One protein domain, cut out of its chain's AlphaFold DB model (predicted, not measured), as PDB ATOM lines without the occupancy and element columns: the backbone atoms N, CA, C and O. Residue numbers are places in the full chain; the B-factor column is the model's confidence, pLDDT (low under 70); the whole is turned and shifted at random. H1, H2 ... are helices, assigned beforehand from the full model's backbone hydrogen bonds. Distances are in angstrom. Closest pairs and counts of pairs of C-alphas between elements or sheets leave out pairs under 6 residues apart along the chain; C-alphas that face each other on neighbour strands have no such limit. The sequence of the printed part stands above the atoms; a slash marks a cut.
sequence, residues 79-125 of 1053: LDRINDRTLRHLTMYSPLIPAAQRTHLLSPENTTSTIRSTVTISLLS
ATOM      1  N   LEU A  79     157.066 143.697 170.454       93.25
ATOM      2  CA  LEU A  79     155.817 144.416 170.757       93.25
ATOM      3  C   LEU A  79     155.891 145.907 170.395       93.25
ATOM      4  O   LEU A  79     154.944 146.462 169.832       93.25
ATOM      5  N   ASP A  80     157.041 146.527 170.654       91.69
ATOM      6  CA  ASP A  80     157.311 147.935 170.347       91.69
ATOM      7  C   ASP A  80     157.483 148.186 168.840       91.69
ATOM      8  O   ASP A  80     157.258 149.299 168.367       91.69
ATOM      9  N   ARG A  81     157.822 147.142 168.066       93.75
ATOM     10  CA  ARG A  81     157.919 147.173 166.597       93.75
ATOM     11  C   ARG A  81     156.611 146.826 165.882       93.75
ATOM     12  O   ARG A  81     156.540 146.985 164.670       93.75
ATOM     13  N   ILE A  82     155.573 146.357 166.573       95.12
ATOM     14  CA  ILE A  82     154.260 146.071 165.970       95.12
ATOM     15  C   ILE A  82     153.388 147.326 166.081       95.12
ATOM     16  O   ILE A  82     153.130 147.786 167.191       95.12
ATOM     17  N   ASN A  83     152.870 147.868 164.973       94.44
ATOM     18  CA  ASN A  83     151.961 149.028 165.022       94.44
ATOM     19  C   ASN A  83     150.557 148.671 165.561       94.44
ATOM     20  O   ASN A  83     150.123 147.524 165.489       94.44
ATOM     21  N   ASP A  84     149.807 149.669 166.037       93.50
ATOM     22  CA  ASP A  84     148.483 149.494 166.665       93.50
ATOM     23  C   ASP A  84     147.444 148.745 165.802       93.50
ATOM     24  O   ASP A  84     146.635 147.981 166.336       93.50
ATOM     25  N   ARG A  85     147.454 148.926 164.473       93.31
ATOM     26  CA  ARG A  85     146.524 148.234 163.561       93.31
ATOM     27  C   ARG A  85     146.867 146.749 163.466       93.31
ATOM     28  O   ARG A  85     145.968 145.913 163.554       93.31
ATOM     29  N   THR A  86     148.150 146.430 163.326       94.06
ATOM     30  CA  THR A  86     148.645 145.047 163.329       94.06
ATOM     31  C   THR A  86     148.434 144.396 164.692       94.06
ATOM     32  O   THR A  86     147.947 143.272 164.755       94.06
ATOM     33  N   LEU A  87     148.686 145.113 165.792       95.12
ATOM     34  CA  LEU A  87     148.466 144.607 167.147       95.12
ATOM     35  C   LEU A  87     146.987 144.269 167.394       95.12
ATOM     36  O   LEU A  87     146.687 143.212 167.951       95.12
ATOM     37  N   ARG A  88     146.047 145.103 166.920       93.50
ATOM     38  CA  ARG A  88     144.603 144.803 166.991       93.50
ATOM     39  C   ARG A  88     144.214 143.598 166.120       93.50
ATOM     40  O   ARG A  88     143.357 142.824 166.537       93.50
ATOM     41  N   HIS A  89     144.851 143.400 164.962       92.88
ATOM     42  CA  HIS A  89     144.650 142.211 164.120       92.88
ATOM     43  C   HIS A  89     145.193 140.935 164.789       92.88
ATOM     44  O   HIS A  89     144.456 139.964 164.942       92.88
ATOM     45  N   LEU A  90     146.430 140.954 165.293       94.06
ATOM     46  CA  LEU A  90     147.019 139.846 166.053       94.06
ATOM     47  C   LEU A  90     146.185 139.508 167.301       94.06
ATOM     48  O   LEU A  90     145.926 138.339 167.568       94.06
ATOM     49  N   THR A  91     145.660 140.515 168.006       94.88
ATOM     50  CA  THR A  91     144.722 140.318 169.130       94.88
ATOM     51  C   THR A  91     143.421 139.630 168.682       94.88
ATOM     52  O   THR A  91     142.873 138.803 169.409       94.88
ATOM     53  N   MET A  92     142.924 139.930 167.478       93.25
ATOM     54  CA  MET A  92     141.707 139.333 166.914       93.25
ATOM     55  C   MET A  92     141.861 137.854 166.551       93.25
ATOM     56  O   MET A  92     140.917 137.093 166.758       93.25
ATOM     57  N   TYR A  93     143.034 137.436 166.069       91.75
ATOM     58  CA  TYR A  93     143.238 136.076 165.555       91.75
ATOM     59  C   TYR A  93     144.162 135.190 166.405       91.75
ATOM     60  O   TYR A  93     144.161 133.982 166.194       91.75
ATOM     61  N   SER A  94     144.895 135.724 167.391       93.62
ATOM     62  CA  SER A  94     145.758 134.918 168.270       93.62
ATOM     63  C   SER A  94     144.950 133.839 169.011       93.62
ATOM     64  O   SER A  94     144.067 134.194 169.801       93.62
ATOM     65  N   PRO A  95     145.242 132.537 168.829       92.81
ATOM     66  CA  PRO A  95     144.599 131.438 169.552       92.81
ATOM     67  C   PRO A  95     145.030 131.358 171.025       92.81
ATOM     68  O   PRO A  95     144.374 130.667 171.803       92.81
ATOM     69  N   LEU A  96     146.097 132.064 171.419       95.62
ATOM     70  CA  LEU A  96     146.599 132.111 172.797       95.62
ATOM     71  C   LEU A  96     145.749 133.014 173.705       95.62
ATOM     72  O   LEU A  96     145.785 132.862 174.923       95.62
ATOM     73  N   ILE A  97     144.951 133.928 173.136       95.88
ATOM     74  CA  ILE A  97     144.052 134.795 173.911       95.88
ATOM     75  C   ILE A  97     142.733 134.052 174.209       95.88
ATOM     76  O   ILE A  97     142.011 133.680 173.272       95.88
ATOM     77  N   PRO A  98     142.342 133.872 175.487       94.31
ATOM     78  CA  PRO A  98     141.040 133.321 175.854       94.31
ATOM     79  C   PRO A  98     139.886 134.138 175.263       94.31
ATOM     80  O   PRO A  98     139.927 135.368 175.249       94.31
ATOM     81  N   ALA A  99     138.817 133.474 174.814       91.25
ATOM     82  CA  ALA A  99     137.737 134.131 174.071       91.25
ATOM     83  C   ALA A  99     137.097 135.323 174.812       91.25
ATOM     84  O   ALA A  99     136.857 136.357 174.195       91.25
ATOM     85  N   ALA A 100     136.893 135.219 176.130       92.38
ATOM     86  CA  ALA A 100     136.364 136.318 176.939       92.38
ATOM     87  C   ALA A 100     137.324 137.524 177.000       92.38
ATOM     88  O   ALA A 100     136.898 138.662 176.811       92.38
ATOM     89  N   GLN A 101     138.627 137.274 177.188       93.75
ATOM     90  CA  GLN A 101     139.654 138.319 177.200       93.75
ATOM     91  C   GLN A 101     139.781 138.988 175.825       93.75
ATOM     92  O   GLN A 101     139.868 140.210 175.755       93.75
ATOM     93  N   ARG A 102     139.708 138.215 174.732       95.00
ATOM     94  CA  ARG A 102     139.697 138.743 173.359       95.00
ATOM     95  C   ARG A 102     138.513 139.687 173.131       95.00
ATOM     96  O   ARG A 102     138.708 140.795 172.641       95.00
ATOM     97  N   THR A 103     137.303 139.271 173.508       93.50
ATOM     98  CA  THR A 103     136.090 140.094 173.375       93.50
ATOM     99  C   THR A 103     136.180 141.380 174.196       93.50
ATOM    100  O   THR A 103     135.773 142.432 173.711       93.50
ATOM    101  N   HIS A 104     136.757 141.326 175.402       92.19
ATOM    102  CA  HIS A 104     136.993 142.522 176.210       92.19
ATOM    103  C   HIS A 104     138.029 143.460 175.565       92.19
ATOM    104  O   HIS A 104     137.724 144.625 175.325       92.19
ATOM    105  N   LEU A 105     139.219 142.960 175.208       92.31
ATOM    106  CA  LEU A 105     140.294 143.752 174.585       92.31
ATOM    107  C   LEU A 105     139.864 144.442 173.282       92.31
ATOM    108  O   LEU A 105     140.333 145.533 172.977       92.31
ATOM    109  N   LEU A 106     138.981 143.810 172.506       92.75
ATOM    110  CA  LEU A 106     138.518 144.321 171.216       92.75
ATOM    111  C   LEU A 106     137.223 145.136 171.295       92.75
ATOM    112  O   LEU A 106     136.710 145.518 170.236       92.75
ATOM    113  N   SER A 107     136.708 145.417 172.498       91.94
ATOM    114  CA  SER A 107     135.501 146.225 172.684       91.94
ATOM    115  C   SER A 107     135.638 147.622 172.041       91.94
ATOM    116  O   SER A 107     136.756 148.111 171.834       91.94
ATOM    117  N   PRO A 108     134.519 148.297 171.713       87.06
ATOM    118  CA  PRO A 108     134.551 149.689 171.253       87.06
ATOM    119  C   PRO A 108     135.068 150.674 172.315       87.06
ATOM    120  O   PRO A 108     135.534 151.753 171.966       87.06
ATOM    121  N   GLU A 109     134.986 150.298 173.592       85.50
ATOM    122  CA  GLU A 109     135.418 151.098 174.747       85.50
ATOM    123  C   GLU A 109     136.948 151.104 174.907       85.50
ATOM    124  O   GLU A 109     137.517 152.067 175.417       85.50
ATOM    125  N   ASN A 110     137.627 150.044 174.450       87.81
ATOM    126  CA  ASN A 110     139.073 149.901 174.573       87.81
ATOM    127  C   ASN A 110     139.827 150.568 173.408       87.81
ATOM    128  O   ASN A 110     139.754 150.162 172.239       87.81
ATOM    129  N   THR A 111     140.608 151.595 173.754       88.00
ATOM    130  CA  THR A 111     141.537 152.278 172.847       88.00
ATOM    131  C   THR A 111     142.701 151.366 172.453       88.00
ATOM    132  O   THR A 111     143.016 150.381 173.127       88.00
ATOM    133  N   THR A 112     143.405 151.706 171.371       85.44
ATOM    134  CA  THR A 112     144.610 150.963 170.970       85.44
ATOM    135  C   THR A 112     145.738 151.073 171.997       85.44
ATOM    136  O   THR A 112     146.479 150.110 172.176       85.44
ATOM    137  N   SER A 113     145.808 152.178 172.750       87.00
ATOM    138  CA  SER A 113     146.706 152.315 173.902       87.00
ATOM    139  C   SER A 113     146.380 151.323 175.024       87.00
ATOM    140  O   SER A 113     147.306 150.703 175.548       87.00
ATOM    141  N   THR A 114     145.100 151.085 175.344       88.44
ATOM    142  CA  THR A 114     144.724 150.047 176.318       88.44
ATOM    143  C   THR A 114     145.137 148.665 175.815       88.44
ATOM    144  O   THR A 114     145.833 147.955 176.539       88.44
ATOM    145  N   ILE A 115     144.843 148.327 174.550       90.25
ATOM    146  CA  ILE A 115     145.289 147.063 173.930       90.25
ATOM    147  C   ILE A 115     146.815 146.908 174.054       90.25
ATOM    148  O   ILE A 115     147.277 145.881 174.545       90.25
ATOM    149  N   ARG A 116     147.598 147.935 173.697       91.94
ATOM    150  CA  ARG A 116     149.069 147.920 173.799       91.94
ATOM    151  C   ARG A 116     149.580 147.748 175.228       91.94
ATOM    152  O   ARG A 116     150.557 147.041 175.431       91.94
ATOM    153  N   SER A 117     148.922 148.358 176.210       90.88
ATOM    154  CA  SER A 117     149.304 148.225 177.622       90.88
ATOM    155  C   SER A 117     148.939 146.869 178.246       90.88
ATOM    156  O   SER A 117     149.506 146.501 179.269       90.88
ATOM    157  N   THR A 118     147.990 146.128 177.656       91.31
ATOM    158  CA  THR A 118     147.481 144.854 178.202       91.31
ATOM    159  C   THR A 118     147.976 143.615 177.443       91.31
ATOM    160  O   THR A 118     148.065 142.537 178.032       91.31
ATOM    161  N   VAL A 119     148.290 143.722 176.149       93.12
ATOM    162  CA  VAL A 119     148.723 142.585 175.320       93.12
ATOM    163  C   VAL A 119     150.235 142.381 175.423       93.12
ATOM    164  O   VAL A 119     151.021 143.117 174.836       93.12
ATOM    165  N   THR A 120     150.643 141.334 176.138       94.31
ATOM    166  CA  THR A 120     152.030 140.852 176.198       94.31
ATOM    167  C   THR A 120     152.356 139.916 175.030       94.31
ATOM    168  O   THR A 120     151.471 139.283 174.459       94.31
ATOM    169  N   ILE A 121     153.645 139.731 174.713       95.31
ATOM    170  CA  ILE A 121     154.069 138.772 173.674       95.31
ATOM    171  C   ILE A 121     153.644 137.331 173.994       95.31
ATOM    172  O   ILE A 121     153.278 136.604 173.081       95.31
ATOM    173  N   SER A 122     153.558 136.939 175.268       94.69
ATOM    174  CA  SER A 122     153.014 135.631 175.681       94.69
ATOM    175  C   SER A 122     151.538 135.398 175.307       94.69
ATOM    176  O   SER A 122     151.088 134.257 175.312       94.69
ATOM    177  N   LEU A 123     150.788 136.453 174.967       95.56
ATOM    178  CA  LEU A 123     149.422 136.372 174.434       95.56
ATOM    179  C   LEU A 123     149.384 136.339 172.893       95.56
ATOM    180  O   LEU A 123     148.309 136.183 172.313       95.56
ATOM    181  N   LEU A 124     150.532 136.484 172.223       95.75
ATOM    182  CA  LEU A 124     150.672 136.518 170.762       95.75
ATOM    183  C   LEU A 124     151.581 135.410 170.206       95.75
ATOM    184  O   LEU A 124     151.388 135.008 169.063       95.75
ATOM    185  N   SER A 125     152.554 134.915 170.980       97.56
ATOM    186  CA  SER A 125     153.396 133.787 170.588       97.56
ATOM    187  C   SER A 125     154.064 133.047 171.751       97.56
ATOM    188  O   SER A 125     154.556 133.637 172.713       97.56
TER     189      SER A 125
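Overview. This is residues 79 to 125 of the 1053 residues of a protein of Antrodiella citrinella (UniProt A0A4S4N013). What shape does the printed part make? Three short helices, H1, H2 and H3, set their centres in a triangle: H1 and H2 run opposite ways with their lines nearly aligned, and H3 packs on H1 at a steep tilt. What is it made of, and how large is it? The printed part has 47 residues with three named helices, in the order H1, H2, H3, and no named strand; its class is all helix. It is compact and rounded, with a radius of gyration of the C-alphas of 9.5 A and spans of 26 by 22 by 15 A.

Arrangement. How do the first two helices stand? H1, residues 84 to 93, and H2, residues 99 to 105, form a helical hairpin, opposite ways at a shallow tilt of 15 degrees. They only just touch, with 3 pairs of C-alphas within 8 A, the closest being those of Thr 91 and Arg 102, 6.8 A apart. Where is H3, residues 112 to 118? It touches H1, the same way at a steep tilt of 59 degrees; their closest C-alphas, of Asp 84 and Thr 112, are 6.0 A apart. H2 and H3 are close but not clearly touching, with the C-alphas of Leu 105 and Ile 115 closest at 6.0 A. What do the backbones show? In H1, H2 and H3 every O i to N i+4 pair is within hydrogen-bond range.

Along the chain. Where does H1 begin, and how long is it? C-alpha 84 is at (148.483, 149.494, 166.665), and H1 measures 14.4 A from first to last C-alpha. How long are the others? H2 measures 10.0 A and H3 9.9 A, with C-alpha 118 at (147.481, 144.854, 178.202).

Size, cuts and confidence. Which C-alphas are farthest apart? Those of Arg 81 and Ala 100, at 26.3 A. Are there cuts or long links? The printed part has no cut; the link from H1 to H2 is tight and that from H2 to H3 is short. How confident is the model? The mean pLDDT of the printed part is 92.6, and no printed residue is under 70.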